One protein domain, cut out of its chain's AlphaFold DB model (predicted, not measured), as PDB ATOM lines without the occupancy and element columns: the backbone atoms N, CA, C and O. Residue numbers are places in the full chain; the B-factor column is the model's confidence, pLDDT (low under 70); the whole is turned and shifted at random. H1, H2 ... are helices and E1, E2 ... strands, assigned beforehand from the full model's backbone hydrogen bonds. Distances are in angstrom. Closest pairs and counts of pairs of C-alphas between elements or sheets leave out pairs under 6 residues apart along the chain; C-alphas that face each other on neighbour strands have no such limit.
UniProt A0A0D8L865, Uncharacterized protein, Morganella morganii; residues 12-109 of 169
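What this domain is: This is residues 12 to 109 of the 169 residues of an uncharacterized protein of Morganella morganii (UniProt A0A0D8L865). A strongly twisted sheet of five strands makes the body, with the helix H2 packed on one side of it by E4 and E3, and the short helix H1 beside the strands, near Tyr 48 of E2 and Tyr 86 of E5. Residues 13 to 18, before the first strand, pass over the other side of E2, E3 and E4. The printed part has 98 residues, with named elements in the order E1, H1, E2, E3, E4, E5, H2; the class is mixed, helices and strands, with under half of the residues in named elements. The mixed sheet has the order E2, E3, E4, E1, E5. The whole is compact, with a radius of gyration of the C-alphas of 12.7 A, and rounded, spanning 34 by 29 by 29 A.

Where its parts are: Residues 12 to 23 hold no named element. E1, residues 24 to 30, begins at C-alpha 24 (183.910, 173.268, 110.437) and is 19.0 A long. H1 is residues 37 to 41, 6.3 A. E2, residues 47 to 52, is 17.6 A long, E3, residues 58 to 63, 16.4 A, and E4, residues 68 to 73, 16.5 A. E5, residues 86 to 89, is 10.1 A long and begins at C-alpha 86 (172.573, 185.128, 105.582). H2, residues 96 to 107, is 16.6 A long and ends at C-alpha 107 (187.481, 187.654, 110.169).

How they stand to each other: E1 is the parallel neighbour of E4, at 49 degrees, with N 25 and O 70 2.9 A apart. Its pairing is staggered: residues 24 to 27 pair with E4, and residues 27 to 30 with E5, antiparallel at 135 degrees, with N 28 and O 88 2.9 A apart. E1, H1 and E2 form a split strand-helix-strand unit, two strands of one sheet that follow each other among the strands, with a helix between them along the chain and with E3 and E4 between them in the sheet, and its crossover is right-handed. H1 is on the sheet at a height of 4.9 A, over none of the strands; its closest C-alphas to E5 are Ile 37 and Tyr 86, 6.1 A. E2, E3 and E4 form a meander, each strand the antiparallel neighbour of the one before, and both successive pairs are hairpins: N 49 and O 61 are 2.9 A apart, and N 69 and O 62 2.8 A. H2 on one face of the sheet gives two layers; its height is 8.6 A, and its closest C-alphas to E4 are Val 106 and Tyr 68, 6.2 A. H1 and H2 are close but not clearly touching, with the closest C-alphas, Ile 40 and Leu 107, 7.4 A apart. In both helices every O i to N i+4 pair is within hydrogen-bond range.

The domain as a whole: The farthest C-alphas, of Tyr 66 and Ser 77, are 34.8 A apart. The printed part has no cut. The link from E4 to E5, 12 residues, is long. The mean pLDDT of the printed part is 83.8; residues 75 to 80 and 91 to 97 are under 70.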
ATOM      1  N   ASP A  12     195.410 176.208 101.258       90.12
ATOM      2  CA  ASP A  12     194.180 176.865 100.805       90.12
ATOM      3  C   ASP A  12     193.223 175.887 100.119       90.12
ATOM      4  O   ASP A  12     192.030 175.878 100.424       90.12
ATOM      5  N   ASN A  13     193.760 174.981  99.296       89.56
ATOM      6  CA  ASN A  13     192.990 173.976  98.558       89.56
ATOM      7  C   ASN A  13     192.646 172.724  99.383       89.56
ATOM      8  O   ASN A  13     191.940 171.837  98.896       89.56
ATOM      9  N   VAL A  14     193.125 172.644 100.628       93.00
ATOM     10  CA  VAL A  14     192.882 171.523 101.538       93.00
ATOM     11  C   VAL A  14     191.582 171.740 102.305       93.00
ATOM     12  O   VAL A  14     191.475 172.650 103.132       93.00
ATOM     13  N   PHE A  15     190.613 170.857 102.076       94.50
ATOM     14  CA  PHE A  15     189.340 170.842 102.793       94.50
ATOM     15  C   PHE A  15     189.285 169.679 103.785       94.50
ATOM     16  O   PHE A  15     189.544 168.517 103.437       94.50
ATOM     17  N   TRP A  16     188.924 169.979 105.031       93.88
ATOM     18  CA  TRP A  16     188.820 168.982 106.098       93.88
ATOM     19  C   TRP A  16     187.399 168.458 106.223       93.88
ATOM     20  O   TRP A  16     186.442 169.228 106.158       93.88
ATOM     21  N   ALA A  17     187.274 167.147 106.434       91.50
ATOM     22  CA  ALA A  17     185.980 166.512 106.628       91.50
ATOM     23  C   ALA A  17     185.306 167.057 107.889       91.50
ATOM     24  O   ALA A  17     185.971 167.263 108.903       91.50
ATOM     25  N   GLU A  18     183.993 167.268 107.811       87.19
ATOM     26  CA  GLU A  18     183.201 167.909 108.860       87.19
ATOM     27  C   GLU A  18     183.421 167.257 110.235       87.19
ATOM     28  O   GLU A  18     183.851 167.932 111.164       87.19
ATOM     29  N   GLY A  19     183.258 165.934 110.338       84.31
ATOM     30  CA  GLY A  19     183.396 165.200 111.605       84.31
ATOM     31  C   GLY A  19     184.816 165.124 112.181       84.31
ATOM     32  O   GLY A  19     184.990 164.643 113.294       84.31
ATOM     33  N   LEU A  20     185.835 165.581 111.445       87.44
ATOM     34  CA  LEU A  20     187.233 165.589 111.896       87.44
ATOM     35  C   LEU A  20     187.750 167.001 112.195       87.44
ATOM     36  O   LEU A  20     188.833 167.161 112.754       87.44
ATOM     37  N   SER A  21     187.003 168.035 111.809       88.56
ATOM     38  CA  SER A  21     187.442 169.421 111.890       88.56
ATOM     39  C   SER A  21     186.703 170.162 112.994       88.56
ATOM     40  O   SER A  21     185.497 170.366 112.932       88.56
ATOM     41  N   ARG A  22     187.458 170.682 113.964       86.06
ATOM     42  CA  ARG A  22     186.935 171.596 114.998       86.06
ATOM     43  C   ARG A  22     186.667 173.014 114.477       86.06
ATOM     44  O   ARG A  22     186.279 173.887 115.242       86.06
ATOM     45  N   ARG A  23     186.940 173.260 113.194       89.31
ATOM     46  CA  ARG A  23     186.843 174.566 112.520       89.31
ATOM     47  C   ARG A  23     185.840 174.512 111.370       89.31
ATOM     48  O   ARG A  23     185.961 175.258 110.402       89.31
ATOM     49  N   SER A  24     184.917 173.559 111.444       90.19
ATOM     50  CA  SER A  24     183.910 173.268 110.437       90.19
ATOM     51  C   SER A  24     182.528 173.373 111.062       90.19
ATOM     52  O   SER A  24     182.284 172.782 112.110       90.19
ATOM     53  N   PHE A  25     181.630 174.105 110.413       87.12
ATOM     54  CA  PHE A  25     180.296 174.388 110.939       87.12
ATOM     55  C   PHE A  25     179.227 174.009 109.923       87.12
ATOM     56  O   PHE A  25     179.371 174.307 108.741       87.12
ATOM     57  N   ARG A  26     178.121 173.409 110.363       87.88
ATOM     58  CA  ARG A  26     176.906 173.388 109.542       87.88
ATOM     59  C   ARG A  26     176.188 174.709 109.673       87.88
ATOM     60  O   ARG A  26     176.007 175.207 110.786       87.88
ATOM     61  N   VAL A  27     175.771 175.249 108.537       87.75
ATOM     62  CA  VAL A  27     175.040 176.509 108.498       87.75
ATOM     63  C   VAL A  27     173.733 176.341 107.744       87.75
ATOM     64  O   VAL A  27     173.652 175.629 106.742       87.75
ATOM     65  N   LEU A  28     172.707 177.007 108.258       87.31
ATOM     66  CA  LEU A  28     171.449 177.219 107.564       87.31
ATOM     67  C   LEU A  28     171.511 178.569 106.856       87.31
ATOM     68  O   LEU A  28     172.146 179.505 107.346       87.31
ATOM     69  N   LEU A  29     170.852 178.655 105.706       87.62
ATOM     70  CA  LEU A  29     170.745 179.891 104.946       87.62
ATOM     71  C   LEU A  29     169.403 180.562 105.214       87.62
ATOM     72  O   LEU A  29     168.377 179.894 105.308       87.62
ATOM     73  N   SER A  30     169.421 181.887 105.284       86.19
ATOM     74  CA  SER A  30     168.237 182.733 105.408       86.19
ATOM     75  C   SER A  30     168.278 183.868 104.387       86.19
ATOM     76  O   SER A  30     169.348 184.269 103.920       86.19
ATOM     77  N   HIS A  31     167.107 184.397 104.045       86.19
ATOM     78  CA  HIS A  31     166.963 185.609 103.233       86.19
ATOM     79  C   HIS A  31     167.210 186.888 104.039       86.19
ATOM     80  O   HIS A  31     167.494 187.928 103.457       86.19
ATOM     81  N   GLU A  32     167.145 186.796 105.366       83.88
ATOM     82  CA  GLU A  32     167.299 187.915 106.291       83.88
ATOM     83  C   GLU A  32     168.270 187.546 107.414       83.88
ATOM     84  O   GLU A  32     168.341 186.385 107.833       83.88
ATOM     85  N   GLY A  33     169.016 188.528 107.916       83.81
ATOM     86  CA  GLY A  33     169.941 188.343 109.027       83.81
ATOM     87  C   GLY A  33     170.989 189.448 109.118       83.81
ATOM     88  O   GLY A  33     170.895 190.482 108.463       83.81
ATOM     89  N   ASN A  34     172.019 189.206 109.932       80.25
ATOM     90  CA  ASN A  34     173.070 190.194 110.206       80.25
ATOM     91  C   ASN A  34     174.413 189.869 109.538       80.25
ATOM     92  O   ASN A  34     175.247 190.753 109.367       80.25
ATOM     93  N   LEU A  35     174.640 188.605 109.175       81.81
ATOM     94  CA  LEU A  35     175.899 188.135 108.604       81.81
ATOM     95  C   LEU A  35     175.634 187.425 107.274       81.81
ATOM     96  O   LEU A  35     175.221 186.265 107.265       81.81
ATOM     97  N   SER A  36     175.824 188.135 106.160       88.25
ATOM     98  CA  SER A  36     175.730 187.552 104.818       88.25
ATOM     99  C   SER A  36     177.041 186.889 104.407       88.25
ATOM    100  O   SER A  36     178.124 187.302 104.838       88.25
ATOM    101  N   ILE A  37     176.944 185.859 103.561       88.75
ATOM    102  CA  ILE A  37     178.121 185.198 102.986       88.75
ATOM    103  C   ILE A  37     178.929 186.220 102.186       88.75
ATOM    104  O   ILE A  37     180.119 186.376 102.435       88.75
ATOM    105  N   GLU A  38     178.287 186.976 101.299       90.19
ATOM    106  CA  GLU A  38     178.942 188.012 100.500       90.19
ATOM    107  C   GLU A  38     179.771 188.994 101.346       90.19
ATOM    108  O   GLU A  38     180.925 189.264 101.015       90.19
ATOM    109  N   ASN A  39     179.240 189.472 102.476       89.31
ATOM    110  CA  ASN A  39     179.961 190.406 103.346       89.31
ATOM    111  C   ASN A  39     181.197 189.773 103.992       89.31
ATOM    112  O   ASN A  39     182.205 190.452 104.177       89.31
ATOM    113  N   ILE A  40     181.136 188.481 104.333       89.44
ATOM    114  CA  ILE A  40     182.306 187.745 104.823       89.44
ATOM    115  C   ILE A  40     183.377 187.681 103.732       89.44
ATOM    116  O   ILE A  40     184.545 187.952 104.004       89.44
ATOM    117  N   LEU A  41     182.976 187.324 102.512       89.94
ATOM    118  CA  LEU A  41     183.896 187.069 101.404       89.94
ATOM    119  C   LEU A  41     184.509 188.346 100.815       89.94
ATOM    120  O   LEU A  41     185.575 188.279 100.217       89.94
ATOM    121  N   LYS A  42     183.857 189.502 100.983       90.31
ATOM    122  CA  LYS A  42     184.372 190.816 100.557       90.31
ATOM    123  C   LYS A  42     185.302 191.478 101.574       90.31
ATOM    124  O   LYS A  42     185.796 192.574 101.320       90.31
ATOM    125  N   LYS A  43     185.503 190.872 102.745       89.94
ATOM    126  CA  LYS A  43     186.328 191.471 103.793       89.94
ATOM    127  C   LYS A  43     187.805 191.480 103.381       89.94
ATOM    128  O   LYS A  43     188.306 190.506 102.835       89.94
ATOM    129  N   GLU A  44     188.511 192.573 103.661       88.81
ATOM    130  CA  GLU A  44     189.939 192.684 103.339       88.81
ATOM    131  C   GLU A  44     190.772 191.600 104.038       88.81
ATOM    132  O   GLU A  44     190.533 191.272 105.203       88.81
ATOM    133  N   ASN A  45     191.803 191.100 103.345       88.88
ATOM    134  CA  ASN A  45     192.700 190.035 103.817       88.88
ATOM    135  C   ASN A  45     191.996 188.702 104.121       88.88
ATOM    136  O   ASN A  45     192.500 187.896 104.908       88.88
ATOM    137  N   ILE A  46     190.826 188.485 103.517       91.88
ATOM    138  CA  ILE A  46     190.096 187.227 103.560       91.88
ATOM    139  C   ILE A  46     190.016 186.667 102.150       91.88
ATOM    140  O   ILE A  46     189.527 187.318 101.232       91.88
ATOM    141  N   ASP A  47     190.451 185.424 102.017       93.81
ATOM    142  CA  ASP A  47     190.274 184.617 100.825       93.81
ATOM    143  C   ASP A  47     189.309 183.471 101.105       93.81
ATOM    144  O   ASP A  47     189.027 183.090 102.250       93.81
ATOM    145  N   TYR A  48     188.784 182.893 100.029       94.88
ATOM    146  CA  TYR A  48     187.929 181.726 100.132       94.88
ATOM    147  C   TYR A  48     188.096 180.758  98.969       94.88
ATOM    148  O   TYR A  48     188.529 181.100  97.865       94.88
ATOM    149  N   ARG A  49     187.737 179.503  99.232       94.62
ATOM    150  CA  ARG A  49     187.619 178.439  98.233       94.62
ATOM    151  C   ARG A  49     186.339 177.666  98.491       94.62
ATOM    152  O   ARG A  49     185.900 177.538  99.634       94.62
ATOM    153  N   THR A  50     185.762 177.113  97.434       92.81
ATOM    154  CA  THR A  50     184.529 176.334  97.519       92.81
ATOM    155  C   THR A  50     184.703 174.961  96.890       92.81
ATOM    156  O   THR A  50     185.490 174.780  95.960       92.81
ATOM    157  N   ILE A  51     183.966 173.983  97.412       92.75
ATOM    158  CA  ILE A  51     183.784 172.672  96.788       92.75
ATOM    159  C   ILE A  51     182.331 172.231  96.936       92.75
ATOM    160  O   ILE A  51     181.670 172.550  97.923       92.75
ATOM    161  N   ILE A  52     181.859 171.444  95.972       91.00
ATOM    162  CA  ILE A  52     180.576 170.746  96.048       91.00
ATOM    163  C   ILE A  52     180.875 169.272  96.297       91.00
ATOM    164  O   ILE A  52     181.629 168.642  95.550       91.00
ATOM    165  N   LEU A  53     180.330 168.729  97.379       90.31
ATOM    166  CA  LEU A  53     180.459 167.318  97.714       90.31
ATOM    167  C   LEU A  53     179.512 166.470  96.859       90.31
ATOM    168  O   LEU A  53     178.508 166.951  96.342       90.31
ATOM    169  N   LYS A  54     179.795 165.167  96.742       87.31
ATOM    170  CA  LYS A  54     178.971 164.235  95.945       87.31
ATOM    171  C   LYS A  54     177.509 164.161  96.398       87.31
ATOM    172  O   LYS A  54     176.646 163.828  95.601       87.31
ATOM    173  N   ASN A  55     177.238 164.464  97.665       85.94
ATOM    174  CA  ASN A  55     175.892 164.532  98.236       85.94
ATOM    175  C   ASN A  55     175.232 165.916  98.065       85.94
ATOM    176  O   ASN A  55     174.257 166.212  98.747       85.94
ATOM    177  N   GLY A  56     175.789 166.779  97.213       87.00
ATOM    178  CA  GLY A  56     175.304 168.130  96.949       87.00
ATOM    179  C   GLY A  56     175.790 169.182  97.947       87.00
ATOM    180  O   GLY A  56     175.790 170.359  97.612       87.00
ATOM    181  N   ILE A  57     176.261 168.803  99.139       89.06
ATOM    182  CA  ILE A  57     176.654 169.769 100.177       89.06
ATOM    183  C   ILE A  57     177.725 170.729  99.659       89.06
ATOM    184  O   ILE A  57     178.788 170.311  99.192       89.06
ATOM    185  N   TYR A  58     177.454 172.022  99.793       91.19
ATOM    186  CA  TYR A  58     178.372 173.089  99.433       91.19
ATOM    187  C   TYR A  58     179.277 173.386 100.629       91.19
ATOM    188  O   TYR A  58     178.798 173.711 101.715       91.19
ATOM    189  N   CYS A  59     180.587 173.259 100.460       92.81
ATOM    190  CA  CYS A  59     181.557 173.611 101.488       92.81
ATOM    191  C   CYS A  59     182.297 174.876 101.067       92.81
ATOM    192  O   CYS A  59     182.922 174.908 100.006       92.81
ATOM    193  N   ILE A  60     182.243 175.904 101.911       93.31
ATOM    194  CA  ILE A  60     182.990 177.147 101.725       93.31
ATOM    195  C   ILE A  60     184.045 177.215 102.812       93.31
ATOM    196  O   ILE A  60     183.730 177.205 104.002       93.31
ATOM    197  N   LYS A  61     185.303 177.285 102.395       95.25
ATOM    198  CA  LYS A  61     186.434 177.538 103.273       95.25
ATOM    199  C   LYS A  61     186.799 179.005 103.174       95.25
ATOM    200  O   LYS A  61     187.084 179.480 102.082       95.25
ATOM    201  N   VAL A  62     186.823 179.679 104.312       94.50
ATOM    202  CA  VAL A  62     187.209 181.082 104.458       94.50
ATOM    203  C   VAL A  62     188.486 181.129 105.276       94.50
ATOM    204  O   VAL A  62     188.578 180.467 106.310       94.50
ATOM    205  N   PHE A  63     189.486 181.862 104.811       93.31
ATOM    206  CA  PHE A  63     190.801 181.873 105.429       93.31
ATOM    207  C   PHE A  63     191.513 183.209 105.252       93.31
ATOM    208  O   PHE A  63     191.147 184.032 104.422       93.31
ATOM    209  N   ASN A  64     192.524 183.410 106.083       90.31
ATOM    210  CA  ASN A  64     193.505 184.478 105.980       90.31
ATOM    211  C   ASN A  64     194.908 183.859 106.080       90.31
ATOM    212  O   ASN A  64     195.054 182.637 106.156       90.31
ATOM    213  N   ASN A  65     195.938 184.700 106.168       84.94
ATOM    214  CA  ASN A  65     197.336 184.264 106.271       84.94
ATOM    215  C   ASN A  65     197.650 183.394 107.499       84.94
ATOM    216  O   ASN A  65     198.696 182.753 107.550       84.94
ATOM    217  N   TYR A  66     196.780 183.386 108.507       83.31
ATOM    218  CA  TYR A  66     197.030 182.731 109.786       83.31
ATOM    219  C   TYR A  66     196.123 181.528 110.022       83.31
ATOM    220  O   TYR A  66     196.480 180.624 110.772       83.31
ATOM    221  N   SER A  67     194.912 181.527 109.471       88.06
ATOM    222  CA  SER A  67     193.857 180.639 109.938       88.06
ATOM    223  C   SER A  67     192.740 180.447 108.925       88.06
ATOM    224  O   SER A  67     192.601 181.204 107.973       88.06
ATOM    225  N   TYR A  68     191.893 179.447 109.169       92.56
ATOM    226  CA  TYR A  68     190.726 179.169 108.334       92.56
ATOM    227  C   TYR A  68     189.507 178.765 109.161       92.56
ATOM    228  O   TYR A  68     189.634 178.309 110.295       92.56
ATOM    229  N   PHE A  69     188.322 178.849 108.585       92.12
ATOM    230  CA  PHE A  69     187.166 178.067 109.000       92.12
ATOM    231  C   PHE A  69     186.420 177.573 107.765       92.12
ATOM    232  O   PHE A  69     186.649 178.043 106.652       92.12
ATOM    233  N   GLN A  70     185.562 176.579 107.947       93.62
ATOM    234  CA  GLN A  70     184.737 176.028 106.883       93.62
ATOM    235  C   GLN A  70     183.287 176.041 107.322       93.62
ATOM    236  O   GLN A  70     182.981 175.747 108.477       93.62
ATOM    237  N   PHE A  71     182.387 176.314 106.392       91.25
ATOM    238  CA  PHE A  71     180.978 176.053 106.599       91.25
ATOM    239  C   PHE A  71     180.421 175.134 105.524       91.25
ATOM    240  O   PHE A  71     180.784 175.214 104.352       91.25
ATOM    241  N   PHE A  72     179.559 174.232 105.971       90.94
ATOM    242  CA  PHE A  72     178.856 173.244 105.178       90.94
ATOM    243  C   PHE A  72     177.411 173.690 105.071       90.94
ATOM    244  O   PHE A  72     176.713 173.854 106.073       90.94
ATOM    245  N   VAL A  73     176.992 173.892 103.835       89.62
ATOM    246  CA  VAL A  73     175.668 174.343 103.458       89.62
ATOM    247  C   VAL A  73     175.002 173.176 102.757       89.62
ATOM    248  O   VAL A  73     175.481 172.712 101.721       89.62
ATOM    249  N   ASN A  74     173.885 172.704 103.299       84.31
ATOM    250  CA  ASN A  74     173.008 171.859 102.503       84.31
ATOM    251  C   ASN A  74     172.376 172.757 101.443       84.31
ATOM    252  O   ASN A  74     171.653 173.684 101.823       84.31
ATOM    253  N   PRO A  75     172.634 172.538 100.143       66.31
ATOM    254  CA  PRO A  75     171.833 173.213  99.148       66.31
ATOM    255  C   PRO A  75     170.392 172.747  99.357       66.31
ATOM    256  O   PRO A  75     170.081 171.561  99.268       66.31
ATOM    257  N   GLY A  76     169.511 173.676  99.709       66.38
ATOM    258  CA  GLY A  76     168.092 173.462  99.474       66.38
ATOM    259  C   GLY A  76     167.823 173.455  97.967       66.38
ATOM    260  O   GLY A  76     168.703 173.208  97.145       66.38
ATOM    261  N   SER A  77     166.609 173.818  97.582       57.38
ATOM    262  CA  SER A  77     166.223 173.962  96.175       57.38
ATOM    263  C   SER A  77     166.891 175.132  95.433       57.38
ATOM    264  O   SER A  77     166.704 175.247  94.229       57.38
ATOM    265  N   ASP A  78     167.640 176.007  96.116       61.28
ATOM    266  CA  ASP A  78     168.109 177.284  95.564       61.28
ATOM    267  C   ASP A  78     169.627 177.471  95.747       61.28
ATOM    268  O   ASP A  78     170.110 178.103  96.690       61.28
ATOM    269  N   THR A  79     170.400 176.843  94.856       63.19
ATOM    270  CA  THR A  79     171.871 176.902  94.833       63.19
ATOM    271  C   THR A  79     172.430 178.164  94.188       63.19
ATOM    272  O   THR A  79     173.562 178.540  94.486       63.19
ATOM    273  N   GLU A  80     171.669 178.818  93.307       61.56
ATOM    274  CA  GLU A  80     172.167 179.940  92.495       61.56
ATOM    275  C   GLU A  80     172.402 181.213  93.318       61.56
ATOM    276  O   GLU A  80     173.151 182.089  92.897       61.56
ATOM    277  N   ASN A  81     171.838 181.295  94.528       75.50
ATOM    278  CA  ASN A  81     171.867 182.509  95.340       75.50
ATOM    279  C   ASN A  81     172.555 182.361  96.704       75.50
ATOM    280  O   ASN A  81     172.425 183.254  97.538       75.50
ATOM    281  N   ILE A  82     173.293 181.268  96.955       84.19
ATOM    282  CA  ILE A  82     173.905 180.990  98.274       84.19
ATOM    283  C   ILE A  82     174.734 182.182  98.775       84.19
ATOM    284  O   ILE A  82     174.632 182.549  99.941       84.19
ATOM    285  N   PHE A  83     175.505 182.836  97.903       85.12
ATOM    286  CA  PHE A  83     176.362 183.961  98.287       85.12
ATOM    287  C   PHE A  83     175.589 185.189  98.798       85.12
ATOM    288  O   PHE A  83     176.099 185.901  99.662       85.12
ATOM    289  N   ASN A  84     174.339 185.378  98.368       85.69
ATOM    290  CA  ASN A  84     173.476 186.487  98.790       85.69
ATOM    291  C   ASN A  84     172.609 186.136 100.012       85.69
ATOM    292  O   ASN A  84     171.664 186.853 100.340       85.69
ATOM    293  N   ARG A  85     172.884 185.009 100.677       88.38
ATOM    294  CA  ARG A  85     172.144 184.559 101.861       88.38
ATOM    295  C   ARG A  85     172.880 184.906 103.149       88.38
ATOM    296  O   ARG A  85     174.105 185.053 103.195       88.38
ATOM    297  N   TYR A  86     172.099 184.983 104.216       88.81
ATOM    298  CA  TYR A  86     172.573 185.128 105.582       88.81
ATOM    299  C   TYR A  86     172.823 183.765 106.210       88.81
ATOM    300  O   TYR A  86     172.054 182.829 105.983       88.81
ATOM    301  N   ILE A  87     173.890 183.654 107.003       87.12
ATOM    302  CA  ILE A  87     174.245 182.406 107.683       87.12
ATOM    303  C   ILE A  87     173.685 182.356 109.101       87.12
ATOM    304  O   ILE A  87     173.845 183.283 109.894       87.12
ATOM    305  N   TYR A  88     173.093 181.214 109.435       85.19
ATOM    306  CA  TYR A  88     172.716 180.837 110.789       85.19
ATOM    307  C   TYR A  88     173.512 179.608 111.206       85.19
ATOM    308  O   TYR A  88     173.466 178.568 110.551       85.19
ATOM    309  N   ILE A  89     174.240 179.732 112.311       79.06
ATOM    310  CA  ILE A  89     175.056 178.654 112.868       79.06
ATOM    311  C   ILE A  89     174.365 178.149 114.125       79.06
ATOM    312  O   ILE A  89     174.082 178.936 115.029       79.06
ATOM    313  N   SER A  90     174.092 176.844 114.185       70.50
ATOM    314  CA  SER A  90     173.537 176.239 115.396       70.50
ATOM    315  C   SER A  90     174.519 176.402 116.555       70.50
ATOM    316  O   SER A  90     175.700 176.064 116.453       70.50
ATOM    317  N   LEU A  91     174.022 176.948 117.661       61.84
ATOM    318  CA  LEU A  91     174.787 177.215 118.870       61.84
ATOM    319  C   LEU A  91     174.561 176.077 119.868       61.84
ATOM    320  O   LEU A  91     173.973 176.301 120.926       61.84
ATOM    321  N   GLU A  92     174.978 174.853 119.546       60.53
ATOM    322  CA  GLU A  92     174.940 173.790 120.553       60.53
ATOM    323  C   GLU A  92     175.755 174.217 121.789       60.53
ATOM    324  O   GLU A  92     176.851 174.782 121.685       60.53
ATOM    325  N   LEU A  93     175.161 174.004 122.969       45.06
ATOM    326  CA  LEU A  93     175.433 174.717 124.228       45.06
ATOM    327  C   LEU A  93     176.896 174.677 124.719       45.06
ATOM    328  O   LEU A  93     177.295 175.568 125.463       45.06
ATOM    329  N   ASN A  94     177.717 173.731 124.252       46.91
ATOM    330  CA  ASN A  94     179.130 173.606 124.636       46.91
ATOM    331  C   ASN A  94     180.130 174.203 123.619       46.91
ATOM    332  O   ASN A  94     181.319 174.278 123.917       46.91
ATOM    333  N   GLY A  95     179.677 174.651 122.439       56.91
ATOM    334  CA  GLY A  95     180.535 175.163 121.354       56.91
ATOM    335  C   GLY A  95     180.374 176.655 121.039       56.91
ATOM    336  O   GLY A  95     181.151 177.204 120.260       56.91
ATOM    337  N   LYS A  96     179.390 177.340 121.645       59.06
ATOM    338  CA  LYS A  96     179.004 178.720 121.287       59.06
ATOM    339  C   LYS A  96     180.172 179.710 121.311       59.06
ATOM    340  O   LYS A  96     180.372 180.412 120.327       59.06
ATOM    341  N   LYS A  97     180.952 179.742 122.399       63.53
ATOM    342  CA  LYS A  97     182.093 180.666 122.538       63.53
ATOM    343  C   LYS A  97     183.231 180.306 121.577       63.53
ATOM    344  O   LYS A  97     183.748 181.169 120.883       63.53
ATOM    345  N   GLN A  98     183.544 179.017 121.461       72.06
ATOM    346  CA  GLN A  98     184.629 178.534 120.610       72.06
ATOM    347  C   GLN A  98     184.372 178.802 119.119       72.06
ATOM    348  O   GLN A  98     185.277 179.236 118.411       72.06
ATOM    349  N   ASN A  99     183.141 178.600 118.644       74.12
ATOM    350  CA  ASN A  99     182.789 178.819 117.240       74.12
ATOM    351  C   ASN A  99     182.846 180.306 116.877       74.12
ATOM    352  O   ASN A  99     183.415 180.670 115.847       74.12
ATOM    353  N   THR A 100     182.301 181.177 117.735       78.69
ATOM    354  CA  THR A 100     182.379 182.626 117.523       78.69
ATOM    355  C   THR A 100     183.810 183.132 117.600       78.69
ATOM    356  O   THR A 100     184.170 184.001 116.814       78.69
ATOM    357  N   ASP A 101     184.630 182.581 118.497       81.19
ATOM    358  CA  ASP A 101     186.042 182.949 118.621       81.19
ATOM    359  C   ASP A 101     186.810 182.560 117.350       81.19
ATOM    360  O   ASP A 101     187.464 183.414 116.766       81.19
ATOM    361  N   ILE A 102     186.632 181.336 116.830       83.19
ATOM    362  CA  ILE A 102     187.260 180.883 115.573       83.19
ATOM    363  C   ILE A 102     186.892 181.794 114.395       83.19
ATOM    364  O   ILE A 102     187.767 182.203 113.628       83.19
ATOM    365  N   ILE A 103     185.602 182.101 114.235       86.00
ATOM    366  CA  ILE A 103     185.126 182.956 113.142       86.00
ATOM    367  C   ILE A 103     185.687 184.369 113.314       86.00
ATOM    368  O   ILE A 103     186.249 184.924 112.374       86.00
ATOM    369  N   ASN A 104     185.594 184.943 114.513       85.38
ATOM    370  CA  ASN A 104     186.100 186.285 114.787       85.38
ATOM    371  C   ASN A 104     187.619 186.386 114.650       85.38
ATOM    372  O   ASN A 104     188.105 187.438 114.241       85.38
ATOM    373  N   ASP A 105     188.368 185.341 114.986       84.69
ATOM    374  CA  ASP A 105     189.820 185.320 114.840       84.69
ATOM    375  C   ASP A 105     190.215 185.390 113.366       84.69
ATOM    376  O   ASP A 105     191.081 186.186 112.994       84.69
ATOM    377  N   VAL A 106     189.520 184.632 112.512       87.25
ATOM    378  CA  VAL A 106     189.741 184.668 111.063       87.25
ATOM    379  C   VAL A 106     189.291 186.017 110.495       87.25
ATOM    380  O   VAL A 106     190.089 186.723 109.882       87.25
ATOM    381  N   LEU A 107     188.050 186.437 110.758       87.94
ATOM    382  CA  LEU A 107     187.481 187.654 110.169       87.94
ATOM    383  C   LEU A 107     188.123 188.949 110.665       87.94
ATOM    384  O   LEU A 107     188.047 189.955 109.971       87.94
ATOM    385  N   ASN A 108     188.707 188.983 111.860       85.56
ATOM    386  CA  ASN A 108     189.408 190.173 112.357       85.56
ATOM    387  C   ASN A 108     190.916 190.111 112.108       85.56
ATOM    388  O   ASN A 108     191.647 190.918 112.680       85.56
ATOM    389  N   ASN A 109     191.373 189.150 111.296       75.31
ATOM    390  CA  ASN A 109     192.782 188.925 110.982       75.31
ATOM    391  C   ASN A 109     193.671 188.894 112.239       75.31
ATOM    392  O   ASN A 109     194.786 189.416 112.259       75.31
TER     393      ASN A 109